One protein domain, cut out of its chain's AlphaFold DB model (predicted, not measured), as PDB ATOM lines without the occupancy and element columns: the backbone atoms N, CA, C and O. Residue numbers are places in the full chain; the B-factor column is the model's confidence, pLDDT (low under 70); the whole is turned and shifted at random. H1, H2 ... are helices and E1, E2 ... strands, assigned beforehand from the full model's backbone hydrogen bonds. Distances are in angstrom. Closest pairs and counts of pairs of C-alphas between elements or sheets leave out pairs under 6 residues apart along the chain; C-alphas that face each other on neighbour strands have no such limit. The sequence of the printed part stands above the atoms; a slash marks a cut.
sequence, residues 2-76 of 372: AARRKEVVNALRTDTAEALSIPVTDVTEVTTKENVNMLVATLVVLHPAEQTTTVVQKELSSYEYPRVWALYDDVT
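Overview. This is residues 2 to 76 of the 372 residues of an uncharacterized protein of Angomonas deanei (UniProt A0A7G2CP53). The hairpin E1 and E2 crosses helix H1 on one side, H3 folds back along another, and H2 sits by the Ala 19 end of H1. The 75 printed residues hold H1, E1, E2, H2, H3 in order, mixed in class. The whole is compact, radius of gyration of the C-alphas 12.6 A, spanning 40 by 22 by 20 A.

Arrangement. H1, residues 2 to 19, and E1, residues 27 to 35, have their closest C-alphas at 13 and 27, 6.2 A. E1 and E2, residues 38 to 45, form an antiparallel hairpin; N 33 and O 40 are within hydrogen-bond range, 2.8 A. H2, residues 53 to 62, and H1 only just touch, only at their ends, with 3 C-alpha pairs within 8 A, closest 60 and 19. H3, residues 66 to 76, touches residues 8 to 15 of H1, closest C-alphas 68 and 11, opposite ways at a shallow tilt of 32 degrees. Every O i to N i+4 pair is within range in H2 and H3, 13 of 14 in H1.

Along the chain. H1, 26.0 A long, begins at C-alpha 2 (-29.156, -10.531, 6.446); H3 ends at C-alpha 76 (-23.959, -20.197, 21.489).

Size, cuts and confidence. The printed part has no cut and no long link; 25 residues have pLDDT under 70.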
ATOM      1  N   ALA A   2     -29.212 -10.112   7.863       39.16
ATOM      2  CA  ALA A   2     -29.156 -10.531   6.446       39.16
ATOM      3  C   ALA A   2     -27.909 -11.351   6.026       39.16
ATOM      4  O   ALA A   2     -28.011 -12.180   5.127       39.16
ATOM      5  N   ALA A   3     -26.748 -11.137   6.659       50.69
ATOM      6  CA  ALA A   3     -25.516 -11.881   6.360       50.69
ATOM      7  C   ALA A   3     -25.604 -13.349   6.819       50.69
ATOM      8  O   ALA A   3     -25.413 -14.256   6.016       50.69
ATOM      9  N   ARG A   4     -26.054 -13.575   8.059       62.94
ATOM     10  CA  ARG A   4     -26.207 -14.920   8.637       62.94
ATOM     11  C   ARG A   4     -27.257 -15.778   7.937       62.94
ATOM     12  O   ARG A   4     -27.086 -16.981   7.816       62.94
ATOM     13  N   ARG A   5     -28.310 -15.170   7.377       66.31
ATOM     14  CA  ARG A   5     -29.280 -15.911   6.552       66.31
ATOM     15  C   ARG A   5     -28.610 -16.567   5.338       66.31
ATOM     16  O   ARG A   5     -28.994 -17.670   4.969       66.31
ATOM     17  N   LYS A   6     -27.606 -15.919   4.737       72.38
ATOM     18  CA  LYS A   6     -26.850 -16.483   3.607       72.38
ATOM     19  C   LYS A   6     -25.930 -17.623   4.046       72.38
ATOM     20  O   LYS A   6     -25.787 -18.586   3.302       72.38
ATOM     21  N   GLU A   7     -25.348 -17.528   5.238       74.38
ATOM     22  CA  GLU A   7     -24.502 -18.576   5.828       74.38
ATOM     23  C   GLU A   7     -25.317 -19.831   6.150       74.38
ATOM     24  O   GLU A   7     -24.949 -20.916   5.710       74.38
ATOM     25  N   VAL A   8     -26.479 -19.672   6.791       76.19
ATOM     26  CA  VAL A   8     -27.411 -20.774   7.081       76.19
ATOM     27  C   VAL A   8     -27.910 -21.433   5.796       76.19
ATOM     28  O   VAL A   8     -27.933 -22.655   5.695       76.19
ATOM     29  N   VAL A   9     -28.256 -20.640   4.778       78.38
ATOM     30  CA  VAL A   9     -28.658 -21.159   3.462       78.38
ATOM     31  C   VAL A   9     -27.525 -21.945   2.792       78.38
ATOM     32  O   VAL A   9     -27.781 -22.990   2.197       78.38
ATOM     33  N   ASN A  10     -26.279 -21.478   2.888       80.50
ATOM     34  CA  ASN A  10     -25.141 -22.182   2.301       80.50
ATOM     35  C   ASN A  10     -24.813 -23.474   3.065       80.50
ATOM     36  O   ASN A  10     -24.569 -24.491   2.426       80.50
ATOM     37  N   ALA A  11     -24.869 -23.452   4.400       82.50
ATOM     38  CA  ALA A  11     -24.670 -24.635   5.237       82.50
ATOM     39  C   ALA A  11     -25.741 -25.701   4.974       82.50
ATOM     40  O   ALA A  11     -25.395 -26.848   4.718       82.50
ATOM     41  N   LEU A  12     -27.019 -25.302   4.917       82.00
ATOM     42  CA  LEU A  12     -28.123 -26.188   4.531       82.00
ATOM     43  C   LEU A  12     -27.888 -26.799   3.150       82.00
ATOM     44  O   LEU A  12     -28.024 -28.002   2.980       82.00
ATOM     45  N   ARG A  13     -27.477 -25.992   2.166       81.69
ATOM     46  CA  ARG A  13     -27.203 -26.482   0.811       81.69
ATOM     47  C   ARG A  13     -26.081 -27.524   0.786       81.69
ATOM     48  O   ARG A  13     -26.199 -28.522   0.082       81.69
ATOM     49  N   THR A  14     -24.999 -27.287   1.522       82.44
ATOM     50  CA  THR A  14     -23.852 -28.202   1.587       82.44
ATOM     51  C   THR A  14     -24.197 -29.494   2.322       82.44
ATOM     52  O   THR A  14     -23.876 -30.567   1.823       82.44
ATOM     53  N   ASP A  15     -24.898 -29.406   3.448       82.81
ATOM     54  CA  ASP A  15     -25.287 -30.575   4.237       82.81
ATOM     55  C   ASP A  15     -26.357 -31.416   3.527       82.81
ATOM     56  O   ASP A  15     -26.264 -32.636   3.519       82.81
ATOM     57  N   THR A  16     -27.325 -30.793   2.845       81.12
ATOM     58  CA  THR A  16     -28.303 -31.502   1.998       81.12
ATOM     59  C   THR A  16     -27.631 -32.213   0.821       81.12
ATOM     60  O   THR A  16     -28.025 -33.325   0.471       81.12
ATOM     61  N   ALA A  17     -26.614 -31.598   0.209       81.75
ATOM     62  CA  ALA A  17     -25.850 -32.219  -0.870       81.75
ATOM     63  C   ALA A  17     -25.045 -33.434  -0.375       81.75
ATOM     64  O   ALA A  17     -25.008 -34.464  -1.043       81.75
ATOM     65  N   GLU A  18     -24.457 -33.338   0.820       82.81
ATOM     66  CA  GLU A  18     -23.726 -34.438   1.454       82.81
ATOM     67  C   GLU A  18     -24.658 -35.572   1.902       82.81
ATOM     68  O   GLU A  18     -24.372 -36.736   1.627       82.81
ATOM     69  N   ALA A  19     -25.809 -35.241   2.493       80.81
ATOM     70  CA  ALA A  19     -26.825 -36.205   2.913       80.81
ATOM     71  C   ALA A  19     -27.342 -37.066   1.752       80.81
ATOM     72  O   ALA A  19     -27.588 -38.254   1.926       80.81
ATOM     73  N   LEU A  20     -27.491 -36.474   0.563       78.44
ATOM     74  CA  LEU A  20     -27.993 -37.159  -0.633       78.44
ATOM     75  C   LEU A  20     -26.877 -37.631  -1.578       78.44
ATOM     76  O   LEU A  20     -27.170 -38.207  -2.625       78.44
ATOM     77  N   SER A  21     -25.603 -37.402  -1.229       78.12
ATOM     78  CA  SER A  21     -24.433 -37.700  -2.075       78.12
ATOM     79  C   SER A  21     -24.540 -37.130  -3.502       78.12
ATOM     80  O   SER A  21     -24.128 -37.760  -4.478       78.12
ATOM     81  N   ILE A  22     -25.092 -35.922  -3.627       79.62
ATOM     82  CA  ILE A  22     -25.274 -35.181  -4.886       79.62
ATOM     83  C   ILE A  22     -24.390 -33.927  -4.901       79.62
ATOM     84  O   ILE A  22     -23.980 -33.444  -3.843       79.62
ATOM     85  N   PRO A  23     -24.065 -33.351  -6.071       76.31
ATOM     86  CA  PRO A  23     -23.302 -32.112  -6.102       76.31
ATOM     87  C   PRO A  23     -24.138 -30.930  -5.584       76.31
ATOM     88  O   PRO A  23     -25.338 -30.818  -5.818       76.31
ATOM     89  N   VAL A  24     -23.471 -29.978  -4.926       71.25
ATOM     90  CA  VAL A  24     -24.086 -28.759  -4.353       71.25
ATOM     91  C   VAL A  24     -24.805 -27.866  -5.377       71.25
ATOM     92  O   VAL A  24     -25.547 -26.965  -4.990       71.25
ATOM     93  N   THR A  25     -24.564 -28.080  -6.672       72.81
ATOM     94  CA  THR A  25     -25.233 -27.397  -7.789       72.81
ATOM     95  C   THR A  25     -26.666 -27.865  -8.003       72.81
ATOM     96  O   THR A  25     -27.463 -27.106  -8.550       72.81
ATOM     97  N   ASP A  26     -26.993 -29.073  -7.543       76.12
ATOM     98  CA  ASP A  26     -28.279 -29.727  -7.792       76.12
ATOM     99  C   ASP A  26     -29.301 -29.419  -6.686       76.12
ATOM    100  O   ASP A  26     -30.483 -29.739  -6.798       76.12
ATOM    101  N   VAL A  27     -28.870 -28.726  -5.627       75.25
ATOM    102  CA  VAL A  27     -29.743 -28.157  -4.597       75.25
ATOM    103  C   VAL A  27     -30.065 -26.710  -4.978       75.25
ATOM    104  O   VAL A  27     -29.291 -25.777  -4.738       75.25
ATOM    105  N   THR A  28     -31.225 -26.531  -5.599       67.44
ATOM    106  CA  THR A  28     -31.767 -25.245  -6.054       67.44
ATOM    107  C   THR A  28     -32.790 -24.682  -5.058       67.44
ATOM    108  O   THR A  28     -33.397 -25.419  -4.295       67.44
ATOM    109  N   GLU A  29     -32.942 -23.355  -5.018       60.66
ATOM    110  CA  GLU A  29     -33.924 -22.630  -4.185       60.66
ATOM    111  C   GLU A  29     -34.037 -23.088  -2.715       60.66
ATOM    112  O   GLU A  29     -34.906 -23.870  -2.335       60.66
ATOM    113  N   VAL A  30     -33.191 -22.522  -1.849       70.25
ATOM    114  CA  VAL A  30     -33.275 -22.722  -0.393       70.25
ATOM    115  C   VAL A  30     -34.004 -21.539   0.237       70.25
ATOM    116  O   VAL A  30     -33.459 -20.438   0.338       70.25
ATOM    117  N   THR A  31     -35.242 -21.762   0.672       68.62
ATOM    118  CA  THR A  31     -36.039 -20.758   1.385       68.62
ATOM    119  C   THR A  31     -36.112 -21.111   2.859       68.62
ATOM    120  O   THR A  31     -36.571 -22.189   3.218       68.62
ATOM    121  N   THR A  32     -35.708 -20.190   3.727       70.25
ATOM    122  CA  THR A  32     -35.825 -20.350   5.178       70.25
ATOM    123  C   THR A  32     -36.949 -19.474   5.723       70.25
ATOM    124  O   THR A  32     -37.011 -18.270   5.457       70.25
ATOM    125  N   LYS A  33     -37.862 -20.086   6.478       69.88
ATOM    126  CA  LYS A  33     -38.898 -19.409   7.260       69.88
ATOM    127  C   LYS A  33     -38.578 -19.590   8.736       69.88
ATOM    128  O   LYS A  33     -38.429 -20.710   9.209       69.88
ATOM    129  N   GLU A  34     -38.450 -18.476   9.435       61.38
ATOM    130  CA  GLU A  34     -38.198 -18.437  10.870       61.38
ATOM    131  C   GLU A  34     -39.538 -18.295  11.594       61.38
ATOM    132  O   GLU A  34     -40.292 -17.360  11.327       61.38
ATOM    133  N   ASN A  35     -39.838 -19.243  12.476       54.78
ATOM    134  CA  ASN A  35     -40.879 -19.135  13.491       54.78
ATOM    135  C   ASN A  35     -40.204 -19.110  14.866       54.78
ATOM    136  O   ASN A  35     -39.076 -19.579  14.997       54.78
ATOM    137  N   VAL A  36     -40.917 -18.619  15.884       53.00
ATOM    138  CA  VAL A  36     -40.405 -18.294  17.234       53.00
ATOM    139  C   VAL A  36     -39.469 -19.363  17.830       53.00
ATOM    140  O   VAL A  36     -38.500 -18.987  18.475       53.00
ATOM    141  N   ASN A  37     -39.678 -20.657  17.529       50.41
ATOM    142  CA  ASN A  37     -38.824 -21.772  17.976       50.41
ATOM    143  C   ASN A  37     -38.416 -22.764  16.861       50.41
ATOM    144  O   ASN A  37     -37.979 -23.875  17.157       50.41
ATOM    145  N   MET A  38     -38.610 -22.440  15.579       54.84
ATOM    146  CA  MET A  38     -38.348 -23.400  14.499       54.84
ATOM    147  C   MET A  38     -37.895 -22.706  13.221       54.84
ATOM    148  O   MET A  38     -38.594 -21.848  12.678       54.84
ATOM    149  N   LEU A  39     -36.746 -23.135  12.704       72.38
ATOM    150  CA  LEU A  39     -36.310 -22.801  11.358       72.38
ATOM    151  C   LEU A  39     -36.862 -23.852  10.394       72.38
ATOM    152  O   LEU A  39     -36.423 -24.999  10.394       72.38
ATOM    153  N   VAL A  40     -37.818 -23.458   9.557       73.88
ATOM    154  CA  VAL A  40     -38.337 -24.314   8.488       73.88
ATOM    155  C   VAL A  40     -37.601 -23.970   7.201       73.88
ATOM    156  O   VAL A  40     -37.785 -22.887   6.641       73.88
ATOM    157  N   ALA A  41     -36.765 -24.888   6.726       74.88
ATOM    158  CA  ALA A  41     -36.101 -24.781   5.433       74.88
ATOM    159  C   ALA A  41     -36.880 -25.567   4.369       74.88
ATOM    160  O   ALA A  41     -37.209 -26.734   4.553       74.88
ATOM    161  N   THR A  42     -37.179 -24.922   3.248       76.88
ATOM    162  CA  THR A  42     -37.725 -25.553   2.045       76.88
ATOM    163  C   THR A  42     -36.633 -25.551   0.985       76.88
ATOM    164  O   THR A  42     -36.110 -24.484   0.665       76.88
ATOM    165  N   LEU A  43     -36.277 -26.733   0.477       76.06
ATOM    166  CA  LEU A  43     -35.224 -26.923  -0.522       76.06
ATOM    167  C   LEU A  43     -35.803 -27.604  -1.764       76.06
ATOM    168  O   LEU A  43     -36.649 -28.491  -1.636       76.06
ATOM    169  N   VAL A  44     -35.323 -27.227  -2.952       77.38
ATOM    170  CA  VAL A  44     -35.659 -27.897  -4.215       77.38
ATOM    171  C   VAL A  44     -34.440 -28.670  -4.706       77.38
ATOM    172  O   VAL A  44     -33.479 -28.098  -5.213       77.38
ATOM    173  N   VAL A  45     -34.472 -29.991  -4.551       75.81
ATOM    174  CA  VAL A  45     -33.354 -30.864  -4.923       75.81
ATOM    175  C   VAL A  45     -33.632 -31.552  -6.254       75.81
ATOM    176  O   VAL A  45     -34.681 -32.171  -6.434       75.81
ATOM    177  N   LEU A  46     -32.677 -31.472  -7.174       70.12
ATOM    178  CA  LEU A  46     -32.683 -32.206  -8.430       70.12
ATOM    179  C   LEU A  46     -32.006 -33.562  -8.194       70.12
ATOM    180  O   LEU A  46     -30.790 -33.647  -8.062       70.12
ATOM    181  N   HIS A  47     -32.806 -34.622  -8.081       64.44
ATOM    182  CA  HIS A  47     -32.325 -35.982  -7.826       64.44
ATOM    183  C   HIS A  47     -32.463 -36.876  -9.076       64.44
ATOM    184  O   HIS A  47     -33.308 -36.605  -9.936       64.44
ATOM    185  N   PRO A  48     -31.674 -37.965  -9.197       67.38
ATOM    186  CA  PRO A  48     -31.850 -38.957 -10.259       67.38
ATOM    187  C   PRO A  48     -33.274 -39.536 -10.243       67.38
ATOM    188  O   PRO A  48     -33.845 -39.754  -9.173       67.38
ATOM    189  N   ALA A  49     -33.843 -39.818 -11.420       59.16
ATOM    190  CA  ALA A  49     -35.239 -40.255 -11.590       59.16
ATOM    191  C   ALA A  49     -35.599 -41.588 -10.893       59.16
ATOM    192  O   ALA A  49     -36.766 -41.970 -10.861       59.16
ATOM    193  N   GLU A  50     -34.610 -42.289 -10.338       59.88
ATOM    194  CA  GLU A  50     -34.769 -43.554  -9.616       59.88
ATOM    195  C   GLU A  50     -35.067 -43.372  -8.117       59.88
ATOM    196  O   GLU A  50     -35.475 -44.325  -7.455       59.88
ATOM    197  N   GLN A  51     -34.898 -42.163  -7.568       62.88
ATOM    198  CA  GLN A  51     -35.203 -41.874  -6.165       62.88
ATOM    199  C   GLN A  51     -36.594 -41.252  -6.020       62.88
ATOM    200  O   GLN A  51     -36.929 -40.268  -6.673       62.88
ATOM    201  N   THR A  52     -37.420 -41.814  -5.140       68.19
ATOM    202  CA  THR A  52     -38.734 -41.250  -4.804       68.19
ATOM    203  C   THR A  52     -38.578 -40.177  -3.727       68.19
ATOM    204  O   THR A  52     -37.783 -40.334  -2.800       68.19
ATOM    205  N   THR A  53     -39.396 -39.125  -3.778       68.00
ATOM    206  CA  THR A  53     -39.399 -38.012  -2.805       68.00
ATOM    207  C   THR A  53     -39.508 -38.460  -1.343       68.00
ATOM    208  O   THR A  53     -38.991 -37.796  -0.451       68.00
ATOM    209  N   THR A  54     -40.133 -39.608  -1.075       71.88
ATOM    210  CA  THR A  54     -40.245 -40.198   0.268       71.88
ATOM    211  C   THR A  54     -38.929 -40.768   0.796       71.88
ATOM    212  O   THR A  54     -38.681 -40.699   1.998       71.88
ATOM    213  N   VAL A  55     -38.082 -41.312  -0.080       75.12
ATOM    214  CA  VAL A  55     -36.751 -41.831   0.275       75.12
ATOM    215  C   VAL A  55     -35.823 -40.662   0.575       75.12
ATOM    216  O   VAL A  55     -35.234 -40.618   1.650       75.12
ATOM    217  N   VAL A  56     -35.829 -39.659  -0.307       76.19
ATOM    218  CA  VAL A  56     -35.093 -38.401  -0.133       76.19
ATOM    219  C   VAL A  56     -35.481 -37.723   1.184       76.19
ATOM    220  O   VAL A  56     -34.614 -37.373   1.974       76.19
ATOM    221  N   GLN A  57     -36.778 -37.602   1.485       73.50
ATOM    222  CA  GLN A  57     -37.234 -36.984   2.734       73.50
ATOM    223  C   GLN A  57     -36.796 -37.772   3.976       73.50
ATOM    224  O   GLN A  57     -36.440 -37.170   4.988       73.50
ATOM    225  N   LYS A  58     -36.823 -39.109   3.917       75.81
ATOM    226  CA  LYS A  58     -36.393 -39.963   5.029       75.81
ATOM    227  C   LYS A  58     -34.897 -39.805   5.297       75.81
ATOM    228  O   LYS A  58     -34.496 -39.672   6.450       75.81
ATOM    229  N   GLU A  59     -34.097 -39.776   4.244       77.19
ATOM    230  CA  GLU A  59     -32.645 -39.612   4.315       77.19
ATOM    231  C   GLU A  59     -32.271 -38.217   4.828       77.19
ATOM    232  O   GLU A  59     -31.505 -38.092   5.782       77.19
ATOM    233  N   LEU A  60     -32.954 -37.178   4.337       77.94
ATOM    234  CA  LEU A  60     -32.830 -35.818   4.858       77.94
ATOM    235  C   LEU A  60     -33.296 -35.677   6.311       77.94
ATOM    236  O   LEU A  60     -32.773 -34.817   7.002       77.94
ATOM    237  N   SER A  61     -34.261 -36.472   6.782       75.06
ATOM    238  CA  SER A  61     -34.704 -36.446   8.188       75.06
ATOM    239  C   SER A  61     -33.787 -37.216   9.141       75.06
ATOM    240  O   SER A  61     -33.810 -36.963  10.341       75.06
ATOM    241  N   SER A  62     -33.005 -38.162   8.616       75.56
ATOM    242  CA  SER A  62     -32.059 -38.972   9.393       75.56
ATOM    243  C   SER A  62     -30.665 -38.351   9.461       75.56
ATOM    244  O   SER A  62     -29.841 -38.814  10.245       75.56
ATOM    245  N   TYR A  63     -30.381 -37.359   8.615       78.25
ATOM    246  CA  TYR A  63     -29.095 -36.678   8.577       78.25
ATOM    247  C   TYR A  63     -29.010 -35.609   9.666       78.25
ATOM    248  O   TYR A  63     -29.958 -34.862   9.901       78.25
ATOM    249  N   GLU A  64     -27.858 -35.525  10.323       70.81
ATOM    250  CA  GLU A  64     -27.694 -34.700  11.520       70.81
ATOM    251  C   GLU A  64     -27.369 -33.230  11.215       70.81
ATOM    252  O   GLU A  64     -27.439 -32.428  12.127       70.81
ATOM    253  N   TYR A  65     -27.085 -32.838   9.965       76.44
ATOM    254  CA  TYR A  65     -26.760 -31.453   9.546       76.44
ATOM    255  C   TYR A  65     -25.657 -30.762  10.377       76.44
ATOM    256  O   TYR A  65     -25.876 -29.694  10.962       76.44
ATOM    257  N   PRO A  66     -24.445 -31.340  10.432       75.94
ATOM    258  CA  PRO A  66     -23.377 -30.880  11.317       75.94
ATOM    259  C   PRO A  66     -22.918 -29.440  11.045       75.94
ATOM    260  O   PRO A  66     -22.504 -28.756  11.976       75.94
ATOM    261  N   ARG A  67     -22.996 -28.932   9.806       76.19
ATOM    262  CA  ARG A  67     -22.586 -27.549   9.498       76.19
ATOM    263  C   ARG A  67     -23.667 -26.542   9.856       76.19
ATOM    264  O   ARG A  67     -23.346 -25.405  10.189       76.19
ATOM    265  N   VAL A  68     -24.936 -26.942   9.805       76.81
ATOM    266  CA  VAL A  68     -26.044 -26.121  10.315       76.81
ATOM    267  C   VAL A  68     -25.969 -26.023  11.839       76.81
ATOM    268  O   VAL A  68     -26.088 -24.919  12.369       76.81
ATOM    269  N   TRP A  69     -25.689 -27.130  12.534       73.44
ATOM    270  CA  TRP A  69     -25.443 -27.109  13.981       73.44
ATOM    271  C   TRP A  69     -24.189 -26.339  14.353       73.44
ATOM    272  O   TRP A  69     -24.244 -25.564  15.294       73.44
ATOM    273  N   ALA A  70     -23.108 -26.428  13.578       75.06
ATOM    274  CA  ALA A  70     -21.914 -25.623  13.830       75.06
ATOM    275  C   ALA A  70     -22.201 -24.112  13.795       75.06
ATOM    276  O   ALA A  70     -21.587 -23.362  14.540       75.06
ATOM    277  N   LEU A  71     -23.155 -23.648  12.975       71.38
ATOM    278  CA  LEU A  71     -23.590 -22.245  12.992       71.38
ATOM    279  C   LEU A  71     -24.442 -21.902  14.221       71.38
ATOM    280  O   LEU A  71     -24.437 -20.752  14.653       71.38
ATOM    281  N   TYR A  72     -25.186 -22.867  14.764       63.78
ATOM    282  CA  TYR A  72     -25.901 -22.716  16.030       63.78
ATOM    283  C   TYR A  72     -24.923 -22.697  17.209       63.78
ATOM    284  O   TYR A  72     -25.004 -21.805  18.051       63.78
ATOM    285  N   ASP A  73     -23.954 -23.607  17.215       58.25
ATOM    286  CA  ASP A  73     -22.909 -23.701  18.226       58.25
ATOM    287  C   ASP A  73     -21.978 -22.495  18.180       58.25
ATOM    288  O   ASP A  73     -21.637 -21.967  19.220       58.25
ATOM    289  N   ASP A  74     -21.662 -21.947  17.008       54.94
ATOM    290  CA  ASP A  74     -20.913 -20.692  16.906       54.94
ATOM    291  C   ASP A  74     -21.742 -19.495  17.414       54.94
ATOM    292  O   ASP A  74     -21.185 -18.521  17.903       54.94
ATOM    293  N   VAL A  75     -23.085 -19.537  17.383       51.84
ATOM    294  CA  VAL A  75     -23.937 -18.520  18.039       51.84
ATOM    295  C   VAL A  75     -23.964 -18.706  19.551       51.84
ATOM    296  O   VAL A  75     -23.952 -17.704  20.264       51.84
ATOM    297  N   THR A  76     -24.005 -19.942  20.047       47.50
ATOM    298  CA  THR A  76     -23.959 -20.197  21.489       47.50
ATOM    299  C   THR A  76     -22.566 -19.895  22.027       47.50
ATOM    300  O   THR A  76     -22.481 -19.120  22.971       47.50
TER     301      THR A  76